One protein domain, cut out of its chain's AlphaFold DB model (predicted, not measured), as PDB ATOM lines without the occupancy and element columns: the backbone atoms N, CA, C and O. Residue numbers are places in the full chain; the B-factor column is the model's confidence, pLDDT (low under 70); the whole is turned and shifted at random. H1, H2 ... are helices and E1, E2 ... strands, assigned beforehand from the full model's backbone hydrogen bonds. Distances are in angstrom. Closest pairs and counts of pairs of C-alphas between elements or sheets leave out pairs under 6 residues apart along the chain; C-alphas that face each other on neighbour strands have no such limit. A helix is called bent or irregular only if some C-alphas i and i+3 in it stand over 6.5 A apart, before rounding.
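Overview. This is residues 114 to 186 of the 201 residues of an uncharacterized protein of Bacillus thuringiensis serovar zhaodongensis (UniProt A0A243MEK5). A small, strongly twisted sheet of three strands, E1, E4 and E3, has the long helix H2 crossing one face and the short helix H1 on the other, while a second, two-stranded sheet of E2 and E5 sits past the last residues of H2. Between E4 and H2 a long loop runs out from the body and folds back, and its residues 161 to 167 stick out. The printed part has 73 residues, with two named helices and five named strands in the order H1 E1 E2 E3 E4 H2 E5. The larger sheet has the order E1 - E4 - E3, antiparallel, and the smaller pair is parallel; the class is mixed, helices and strands. The whole is compact, with a radius of gyration of the C-alphas of 12.2 A and spans of 34 by 31 by 26 A.

Arrangement. H1, residues 114 to 119, is on the sheet of E1, residues 121 to 125, E4, residues 146 to 152, and E3, residues 136 to 143, at a height over the sheet of 9.3 A. The closest C-alphas of H1 and E4 are those of Met 117 and Met 150, 6.5 A apart. Edge strand E1 is antiparallel to inner strand E4, with N 123 and O 149 at 2.8 A. E3, the other edge strand, forms a hairpin with E4, with N 138 and O 150 at 2.9 A; E3 bends by 55 degrees at residue 139. H2, residues 168 to 182, is on the opposite face from H1, at a height over the sheet of 7.8 A, and runs across the strands, at 83 degrees to E4 on the local plane. The closest C-alphas of H2 and E3 are those of Thr 176 and Val 136, 6.2 A apart. E2, residues 130 to 133, and E5, residues 183 to 185, are parallel neighbours, with N 184 and O 130 at 3.0 A. Every O i to N i+4 pair is within hydrogen-bond range in H1, and 9 of 11 are in H2.

Along the chain. H1 begins at C-alpha 114, (32.432, -62.209, -45.846). E3 measures 19.9 A from first to last C-alpha and E4 19.7 A; E1 measures 12.5 A. H2 begins at C-alpha 168, (23.892, -40.041, -37.263), and measures 20.2 A; it is irregular, but only just, with C-alphas 171 and 174 lying 6.9 A apart. E5 ends at C-alpha 185, (31.699, -41.880, -61.129).

Size, cuts and confidence. The two C-alphas farthest apart are those of Lys 131 and Ser 164, 34.7 A. The link from E4 to H2, residues 153 to 167, is long, and the other links are tight. The printed part has no cut; its mean pLDDT is 91.1, and no printed residue is under 70.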
ATOM      1  N   LYS A 114      31.885 -61.713 -44.576       90.88
ATOM      2  CA  LYS A 114      32.432 -62.209 -45.846       90.88
ATOM      3  C   LYS A 114      31.378 -62.286 -46.945       90.88
ATOM      4  O   LYS A 114      31.713 -62.019 -48.093       90.88
ATOM      5  N   GLU A 115      30.145 -62.650 -46.605       92.38
ATOM      6  CA  GLU A 115      29.046 -62.726 -47.568       92.38
ATOM      7  C   GLU A 115      28.560 -61.320 -47.933       92.38
ATOM      8  O   GLU A 115      28.431 -61.013 -49.118       92.38
ATOM      9  N   LEU A 116      28.483 -60.404 -46.957       91.50
ATOM     10  CA  LEU A 116      28.233 -58.979 -47.222       91.50
ATOM     11  C   LEU A 116      29.260 -58.384 -48.205       91.50
ATOM     12  O   LEU A 116      28.898 -57.660 -49.128       91.50
ATOM     13  N   MET A 117      30.544 -58.731 -48.067       91.50
ATOM     14  CA  MET A 117      31.594 -58.279 -48.993       91.50
ATOM     15  C   MET A 117      31.447 -58.820 -50.423       91.50
ATOM     16  O   MET A 117      32.058 -58.256 -51.329       91.50
ATOM     17  N   LYS A 118      30.703 -59.912 -50.638       93.19
ATOM     18  CA  LYS A 118      30.395 -60.417 -51.987       93.19
ATOM     19  C   LYS A 118      29.203 -59.691 -52.605       93.19
ATOM     20  O   LYS A 118      29.167 -59.541 -53.821       93.19
ATOM     21  N   GLN A 119      28.241 -59.277 -51.781       92.06
ATOM     22  CA  GLN A 119      27.020 -58.602 -52.229       92.06
ATOM     23  C   GLN A 119      27.242 -57.117 -52.525       92.06
ATOM     24  O   GLN A 119      26.673 -56.585 -53.473       92.06
ATOM     25  N   TYR A 120      28.080 -56.456 -51.725       94.62
ATOM     26  CA  TYR A 120      28.291 -55.012 -51.784       94.62
ATOM     27  C   TYR A 120      29.670 -54.648 -52.322       94.62
ATOM     28  O   TYR A 120      30.656 -55.371 -52.155       94.62
ATOM     29  N   LYS A 121      29.771 -53.460 -52.919       93.88
ATOM     30  CA  LYS A 121      31.039 -52.933 -53.420       93.88
ATOM     31  C   LYS A 121      31.937 -52.536 -52.252       93.88
ATOM     32  O   LYS A 121      31.584 -51.675 -51.453       93.88
ATOM     33  N   VAL A 122      33.127 -53.126 -52.168       94.31
ATOM     34  CA  VAL A 122      34.072 -52.847 -51.078       94.31
ATOM     35  C   VAL A 122      35.046 -51.739 -51.472       94.31
ATOM     36  O   VAL A 122      35.788 -51.876 -52.444       94.31
ATOM     37  N   VAL A 123      35.103 -50.670 -50.676       93.62
ATOM     38  CA  VAL A 123      36.039 -49.550 -50.858       93.62
ATOM     39  C   VAL A 123      36.861 -49.295 -49.590       93.62
ATOM     40  O   VAL A 123      36.396 -49.558 -48.478       93.62
ATOM     41  N   PRO A 124      38.100 -48.790 -49.701       91.19
ATOM     42  CA  PRO A 124      38.869 -48.396 -48.528       91.19
ATOM     43  C   PRO A 124      38.298 -47.115 -47.899       91.19
ATOM     44  O   PRO A 124      38.023 -46.137 -48.593       91.19
ATOM     45  N   GLY A 125      38.192 -47.097 -46.569       87.25
ATOM     46  CA  GLY A 125      37.992 -45.878 -45.784       87.25
ATOM     47  C   GLY A 125      39.294 -45.080 -45.737       87.25
ATOM     48  O   GLY A 125      40.121 -45.289 -44.849       87.25
ATOM     49  N   SER A 126      39.518 -44.249 -46.752       83.94
ATOM     50  CA  SER A 126      40.702 -43.401 -46.923       83.94
ATOM     51  C   SER A 126      40.360 -42.188 -47.774       83.94
ATOM     52  O   SER A 126      39.494 -42.308 -48.625       83.94
ATOM     53  N   ASP A 127      41.151 -41.125 -47.699       82.88
ATOM     54  CA  ASP A 127      40.898 -39.865 -48.424       82.88
ATOM     55  C   ASP A 127      41.213 -39.921 -49.936       82.88
ATOM     56  O   ASP A 127      41.322 -38.898 -50.606       82.88
ATOM     57  N   LYS A 128      41.425 -41.118 -50.494       88.94
ATOM     58  CA  LYS A 128      41.764 -41.314 -51.909       88.94
ATOM     59  C   LYS A 128      40.533 -41.673 -52.729       88.94
ATOM     60  O   LYS A 128      39.641 -42.371 -52.240       88.94
ATOM     61  N   GLU A 129      40.541 -41.253 -53.990       92.06
ATOM     62  CA  GLU A 129      39.532 -41.666 -54.959       92.06
ATOM     63  C   GLU A 129      39.542 -43.188 -55.172       92.06
ATOM     64  O   GLU A 129      40.578 -43.855 -55.039       92.06
ATOM     65  N   TYR A 130      38.375 -43.745 -55.494       92.31
ATOM     66  CA  TYR A 130      38.198 -45.165 -55.793       92.31
ATOM     67  C   TYR A 130      37.395 -45.366 -57.081       92.31
ATOM     68  O   TYR A 130      36.578 -44.532 -57.462       92.31
ATOM     69  N   LYS A 131      37.615 -46.503 -57.751       91.12
ATOM     70  CA  LYS A 131      37.029 -46.774 -59.070       91.12
ATOM     71  C   LYS A 131      35.532 -47.090 -59.035       91.12
ATOM     72  O   LYS A 131      35.070 -47.795 -58.132       91.12
ATOM     73  N   GLY A 132      34.812 -46.658 -60.074       90.94
ATOM     74  CA  GLY A 132      33.378 -46.887 -60.336       90.94
ATOM     75  C   GLY A 132      32.409 -46.079 -59.456       90.94
ATOM     76  O   GLY A 132      32.849 -45.306 -58.613       90.94
ATOM     77  N   GLY A 133      31.109 -46.367 -59.578       90.62
ATOM     78  CA  GLY A 133      29.999 -45.674 -58.901       90.62
ATOM     79  C   GLY A 133      30.083 -45.468 -57.386       90.62
ATOM     80  O   GLY A 133      30.618 -46.304 -56.640       90.62
ATOM     81  N   SER A 134      29.520 -44.343 -56.948       90.69
ATOM     82  CA  SER A 134      29.173 -44.053 -55.559       90.69
ATOM     83  C   SER A 134      27.981 -44.878 -55.057       90.69
ATOM     84  O   SER A 134      27.357 -45.630 -55.802       90.69
ATOM     85  N   GLY A 135      27.725 -44.819 -53.749       91.25
ATOM     86  CA  GLY A 135      26.667 -45.589 -53.106       91.25
ATOM     87  C   GLY A 135      26.528 -45.272 -51.621       91.25
ATOM     88  O   GLY A 135      27.317 -44.513 -51.052       91.25
ATOM     89  N   VAL A 136      25.525 -45.871 -50.989       93.19
ATOM     90  CA  VAL A 136      25.262 -45.727 -49.552       93.19
ATOM     91  C   VAL A 136      26.056 -46.753 -48.750       93.19
ATOM     92  O   VAL A 136      26.233 -47.892 -49.177       93.19
ATOM     93  N   ILE A 137      26.545 -46.365 -47.571       93.94
ATOM     94  CA  ILE A 137      27.324 -47.262 -46.710       93.94
ATOM     95  C   ILE A 137      26.369 -48.214 -45.984       93.94
ATOM     96  O   ILE A 137      25.625 -47.796 -45.103       93.94
ATOM     97  N   VAL A 138      26.431 -49.505 -46.306       93.62
ATOM     98  CA  VAL A 138      25.641 -50.544 -45.623       93.62
ATOM     99  C   VAL A 138      26.360 -51.045 -44.378       93.62
ATOM    100  O   VAL A 138      25.752 -51.247 -43.328       93.62
ATOM    101  N   SER A 139      27.674 -51.243 -44.478       92.88
ATOM    102  CA  SER A 139      28.485 -51.763 -43.380       92.88
ATOM    103  C   SER A 139      29.930 -51.282 -43.471       92.88
ATOM    104  O   SER A 139      30.416 -50.888 -44.532       92.88
ATOM    105  N   ALA A 140      30.628 -51.329 -42.339       92.06
ATOM    106  CA  ALA A 140      32.043 -51.018 -42.235       92.06
ATOM    107  C   ALA A 140      32.754 -52.115 -41.438       92.06
ATOM    108  O   ALA A 140      32.366 -52.436 -40.315       92.06
ATOM    109  N   LEU A 141      33.827 -52.668 -42.001       92.62
ATOM    110  CA  LEU A 141      34.644 -53.694 -41.364       92.62
ATOM    111  C   LEU A 141      36.037 -53.146 -41.061       92.62
ATOM    112  O   LEU A 141      36.763 -52.716 -41.958       92.62
ATOM    113  N   GLN A 142      36.440 -53.204 -39.794       90.88
ATOM    114  CA  GLN A 142      37.794 -52.839 -39.403       90.88
ATOM    115  C   GLN A 142      38.770 -53.966 -39.762       90.88
ATOM    116  O   GLN A 142      38.656 -55.091 -39.277       90.88
ATOM    117  N   LYS A 143      39.774 -53.653 -40.583       86.38
ATOM    118  CA  LYS A 143      40.870 -54.561 -40.936       86.38
ATOM    119  C   LYS A 143      42.198 -53.919 -40.539       86.38
ATOM    120  O   LYS A 143      42.801 -53.147 -41.287       86.38
ATOM    121  N   GLY A 144      42.647 -54.222 -39.321       86.88
ATOM    122  CA  GLY A 144      43.827 -53.604 -38.714       86.88
ATOM    123  C   GLY A 144      43.593 -52.122 -38.399       86.88
ATOM    124  O   GLY A 144      42.674 -51.779 -37.658       86.88
ATOM    125  N   LYS A 145      44.421 -51.235 -38.967       84.19
ATOM    126  CA  LYS A 145      44.306 -49.773 -38.787       84.19
ATOM    127  C   LYS A 145      43.376 -49.085 -39.797       84.19
ATOM    128  O   LYS A 145      43.229 -47.870 -39.736       84.19
ATOM    129  N   LYS A 146      42.804 -49.825 -40.750       86.44
ATOM    130  CA  LYS A 146      41.966 -49.276 -41.826       86.44
ATOM    131  C   LYS A 146      40.551 -49.837 -41.752       86.44
ATOM    132  O   LYS A 146      40.355 -50.961 -41.288       86.44
ATOM    133  N   TYR A 147      39.595 -49.074 -42.265       90.38
ATOM    134  CA  TYR A 147      38.225 -49.531 -42.471       90.38
ATOM    135  C   TYR A 147      38.010 -49.922 -43.932       90.38
ATOM    136  O   TYR A 147      38.544 -49.288 -44.842       90.38
ATOM    137  N   LEU A 148      37.240 -50.981 -44.146       93.06
ATOM    138  CA  LEU A 148      36.665 -51.350 -45.432       93.06
ATOM    139  C   LEU A 148      35.181 -51.008 -45.379       93.06
ATOM    140  O   LEU A 148      34.480 -51.485 -44.491       93.06
ATOM    141  N   LEU A 149      34.726 -50.170 -46.299       94.38
ATOM    142  CA  LEU A 149      33.336 -49.748 -46.408       94.38
ATOM    143  C   LEU A 149      32.653 -50.592 -47.479       94.38
ATOM    144  O   LEU A 149      33.218 -50.806 -48.550       94.38
ATOM    145  N   MET A 150      31.460 -51.083 -47.172       94.94
ATOM    146  CA  MET A 150      30.620 -51.871 -48.067       94.94
ATOM    147  C   MET A 150      29.501 -50.968 -48.568       94.94
ATOM    148  O   MET A 150      28.706 -50.476 -47.765       94.94
ATOM    149  N   LEU A 151      29.491 -50.712 -49.871       94.75
ATOM    150  CA  LEU A 151      28.584 -49.775 -50.512       94.75
ATOM    151  C   LEU A 151      27.505 -50.512 -51.292       94.75
ATOM    152  O   LEU A 151      27.814 -51.401 -52.090       94.75
ATOM    153  N   ASP A 152      26.263 -50.080 -51.110       94.25
ATOM    154  CA  ASP A 152      25.182 -50.379 -52.040       94.25
ATOM    155  C   ASP A 152      25.129 -49.275 -53.097       94.25
ATOM    156  O   ASP A 152      24.862 -48.111 -52.792       94.25
ATOM    157  N   THR A 153      25.462 -49.644 -54.332       93.19
ATOM    158  CA  THR A 153      25.475 -48.746 -55.494       93.19
ATOM    159  C   THR A 153      24.169 -48.818 -56.291       93.19
ATOM    160  O   THR A 153      24.082 -48.252 -57.377       93.19
ATOM    161  N   GLY A 154      23.173 -49.571 -55.813       90.44
ATOM    162  CA  GLY A 154      21.856 -49.643 -56.432       90.44
ATOM    163  C   GLY A 154      21.037 -48.363 -56.216       90.44
ATOM    164  O   GLY A 154      21.296 -47.602 -55.281       90.44
ATOM    165  N   PRO A 155      20.002 -48.117 -57.041       89.75
ATOM    166  CA  PRO A 155      19.089 -46.987 -56.877       89.75
ATOM    167  C   PRO A 155      18.091 -47.251 -55.734       89.75
ATOM    168  O   PRO A 155      16.888 -47.387 -55.954       89.75
ATOM    169  N   VAL A 156      18.597 -47.371 -54.506       87.12
ATOM    170  CA  VAL A 156      17.815 -47.691 -53.305       87.12
ATOM    171  C   VAL A 156      17.662 -46.475 -52.394       87.12
ATOM    172  O   VAL A 156      18.522 -45.599 -52.323       87.12
ATOM    173  N   HIS A 157      16.556 -46.425 -51.656       91.25
ATOM    174  CA  HIS A 157      16.343 -45.415 -50.623       91.25
ATOM    175  C   HIS A 157      16.792 -45.945 -49.260       91.25
ATOM    176  O   HIS A 157      16.386 -47.030 -48.847       91.25
ATOM    177  N   THR A 158      17.577 -45.153 -48.525       91.50
ATOM    178  CA  THR A 158      18.055 -45.515 -47.184       91.50
ATOM    179  C   THR A 158      17.478 -44.592 -46.121       91.50
ATOM    180  O   THR A 158      17.558 -43.369 -46.228       91.50
ATOM    181  N   ALA A 159      16.939 -45.181 -45.052       93.38
ATOM    182  CA  ALA A 159      16.478 -44.457 -43.875       93.38
ATOM    183  C   ALA A 159      17.430 -44.700 -42.698       93.38
ATOM    184  O   ALA A 159      17.585 -45.829 -42.237       93.38
ATOM    185  N   VAL A 160      18.038 -43.631 -42.174       91.19
ATOM    186  CA  VAL A 160      18.922 -43.706 -41.000       91.19
ATOM    187  C   VAL A 160      18.221 -43.135 -39.782       91.19
ATOM    188  O   VAL A 160      18.087 -41.921 -39.612       91.19
ATOM    189  N   ILE A 161      17.777 -44.035 -38.911       92.69
ATOM    190  CA  ILE A 161      16.974 -43.709 -37.735       92.69
ATOM    191  C   ILE A 161      17.831 -43.841 -36.480       92.69
ATOM    192  O   ILE A 161      18.644 -44.745 -36.327       92.69
ATOM    193  N   GLY A 162      17.650 -42.907 -35.556       89.94
ATOM    194  CA  GLY A 162      18.336 -42.917 -34.274       89.94
ATOM    195  C   GLY A 162      17.935 -41.712 -33.443       89.94
ATOM    196  O   GLY A 162      17.442 -40.713 -33.972       89.94
ATOM    197  N   ILE A 163      18.179 -41.772 -32.142       93.44
ATOM    198  CA  ILE A 163      17.885 -40.672 -31.216       93.44
ATOM    199  C   ILE A 163      18.846 -39.480 -31.399       93.44
ATOM    200  O   ILE A 163      19.860 -39.555 -32.103       93.44
ATOM    201  N   SER A 164      18.534 -38.337 -30.787       88.88
ATOM    202  CA  SER A 164      19.453 -37.192 -30.734       88.88
ATOM    203  C   SER A 164      20.781 -37.587 -30.079       88.88
ATOM    204  O   SER A 164      20.789 -38.307 -29.087       88.88
ATOM    205  N   ARG A 165      21.904 -37.106 -30.631       86.31
ATOM    206  CA  ARG A 165      23.280 -37.447 -30.204       86.31
ATOM    207  C   ARG A 165      23.695 -38.918 -30.386       86.31
ATOM    208  O   ARG A 165      24.760 -39.293 -29.919       86.31
ATOM    209  N   SER A 166      22.951 -39.725 -31.147       90.56
ATOM    210  CA  SER A 166      23.391 -41.083 -31.526       90.56
ATOM    211  C   SER A 166      24.507 -41.112 -32.583       90.56
ATOM    212  O   SER A 166      24.920 -42.180 -33.020       90.56
ATOM    213  N   GLY A 167      24.967 -39.942 -33.042       88.06
ATOM    214  CA  GLY A 167      26.044 -39.822 -34.021       88.06
ATOM    215  C   GLY A 167      25.629 -39.985 -35.484       88.06
ATOM    216  O   GLY A 167      26.510 -40.168 -36.304       88.06
ATOM    217  N   LYS A 168      24.338 -39.894 -35.852       90.75
ATOM    218  CA  LYS A 168      23.892 -40.041 -37.263       90.75
ATOM    219  C   LYS A 168      24.643 -39.136 -38.252       90.75
ATOM    220  O   LYS A 168      24.962 -39.582 -39.345       90.75
ATOM    221  N   GLY A 169      24.928 -37.889 -37.864       88.81
ATOM    222  CA  GLY A 169      25.710 -36.955 -38.683       88.81
ATOM    223  C   GLY A 169      27.146 -37.445 -38.876       88.81
ATOM    224  O   GLY A 169      27.527 -37.845 -39.968       88.81
ATOM    225  N   GLU A 170      27.886 -37.507 -37.769       88.31
ATOM    226  CA  GLU A 170      29.311 -37.869 -37.725       88.31
ATOM    227  C   GLU A 170      29.632 -39.287 -38.212       88.31
ATOM    228  O   GLU A 170      30.644 -39.513 -38.862       88.31
ATOM    229  N   ARG A 171      28.793 -40.274 -37.880       87.25
ATOM    230  CA  ARG A 171      29.075 -41.692 -38.152       87.25
ATOM    231  C   ARG A 171      28.478 -42.213 -39.451       87.25
ATOM    232  O   ARG A 171      28.867 -43.297 -39.867       87.25
ATOM    233  N   TYR A 172      27.533 -41.499 -40.059       91.44
ATOM    234  CA  TYR A 172      26.868 -41.971 -41.275       91.44
ATOM    235  C   TYR A 172      26.801 -40.903 -42.361       91.44
ATOM    236  O   TYR A 172      27.281 -41.147 -43.463       91.44
ATOM    237  N   VAL A 173      26.246 -39.720 -42.070       90.94
ATOM    238  CA  VAL A 173      26.039 -38.683 -43.095       90.94
ATOM    239  C   VAL A 173      27.369 -38.184 -43.661       90.94
ATOM    240  O   VAL A 173      27.571 -38.326 -44.860       90.94
ATOM    241  N   PHE A 174      28.294 -37.672 -42.839       90.62
ATOM    242  CA  PHE A 174      29.575 -37.156 -43.356       90.62
ATOM    243  C   PHE A 174      30.415 -38.235 -44.056       90.62
ATOM    244  O   PHE A 174      30.872 -37.977 -45.166       90.62
ATOM    245  N   PRO A 175      30.543 -39.467 -43.518       91.38
ATOM    246  CA  PRO A 175      31.208 -40.548 -44.243       91.38
ATOM    247  C   PRO A 175      30.546 -40.897 -45.580       91.38
ATOM    248  O   PRO A 175      31.241 -41.212 -46.538       91.38
ATOM    249  N   THR A 176      29.214 -40.837 -45.674       92.19
ATOM    250  CA  THR A 176      28.508 -41.101 -46.939       92.19
ATOM    251  C   THR A 176      28.779 -39.993 -47.957       92.19
ATOM    252  O   THR A 176      29.006 -40.288 -49.126       92.19
ATOM    253  N   VAL A 177      28.822 -38.729 -47.520       92.06
ATOM    254  CA  VAL A 177      29.201 -37.595 -48.381       92.06
ATOM    255  C   VAL A 177      30.639 -37.743 -48.885       92.06
ATOM    256  O   VAL A 177      30.881 -37.607 -50.084       92.06
ATOM    257  N   ASP A 178      31.573 -38.100 -48.001       91.38
ATOM    258  CA  ASP A 178      32.963 -38.389 -48.362       91.38
ATOM    259  C   ASP A 178      33.048 -39.514 -49.406       91.38
ATOM    260  O   ASP A 178      33.639 -39.339 -50.468       91.38
ATOM    261  N   VAL A 179      32.383 -40.645 -49.161       92.69
ATOM    262  CA  VAL A 179      32.363 -41.777 -50.095       92.69
ATOM    263  C   VAL A 179      31.827 -41.361 -51.464       92.69
ATOM    264  O   VAL A 179      32.480 -41.628 -52.469       92.69
ATOM    265  N   ILE A 180      30.687 -40.667 -51.516       93.00
ATOM    266  CA  ILE A 180      30.095 -40.227 -52.786       93.00
ATOM    267  C   ILE A 180      31.038 -39.268 -53.525       93.00
ATOM    268  O   ILE A 180      31.233 -39.397 -54.732       93.00
ATOM    269  N   SER A 181      31.681 -38.346 -52.806       92.00
ATOM    270  CA  SER A 181      32.594 -37.368 -53.406       92.00
ATOM    271  C   SER A 181      33.932 -37.953 -53.873       92.00
ATOM    272  O   SER A 181      34.567 -37.363 -54.744       92.00
ATOM    273  N   ARG A 182      34.360 -39.112 -53.352       92.62
ATOM    274  CA  ARG A 182      35.593 -39.812 -53.760       92.62
ATOM    275  C   ARG A 182      35.396 -40.852 -54.865       92.62
ATOM    276  O   ARG A 182      36.382 -41.440 -55.317       92.62
ATOM    277  N   ALA A 183      34.166 -41.116 -55.290       93.94
ATOM    278  CA  ALA A 183      33.929 -42.012 -56.414       93.94
ATOM    279  C   ALA A 183      34.525 -41.443 -57.715       93.94
ATOM    280  O   ALA A 183      34.575 -40.229 -57.933       93.94
ATOM    281  N   GLU A 184      34.983 -42.326 -58.599       93.75
ATOM    282  CA  GLU A 184      35.362 -41.961 -59.968       93.75
ATOM    283  C   GLU A 184      34.126 -41.492 -60.755       93.75
ATOM    284  O   GLU A 184      34.144 -40.441 -61.393       93.75
ATOM    285  N   GLU A 185      33.025 -42.232 -60.619       92.25
ATOM    286  CA  GLU A 185      31.699 -41.880 -61.129       92.25
ATOM    287  C   GLU A 185      30.907 -41.203 -60.002       92.25
ATOM    288  O   GLU A 185      30.311 -41.874 -59.159       92.25
ATOM    289  N   LYS A 186      30.974 -39.869 -59.948       90.06
ATOM    290  CA  LYS A 186      30.390 -39.058 -58.871       90.06
ATOM    291  C   LYS A 186      28.901 -38.806 -59.103       90.06
ATOM    292  O   LYS A 186      28.529 -38.207 -60.113       90.06
TER     293      LYS A 186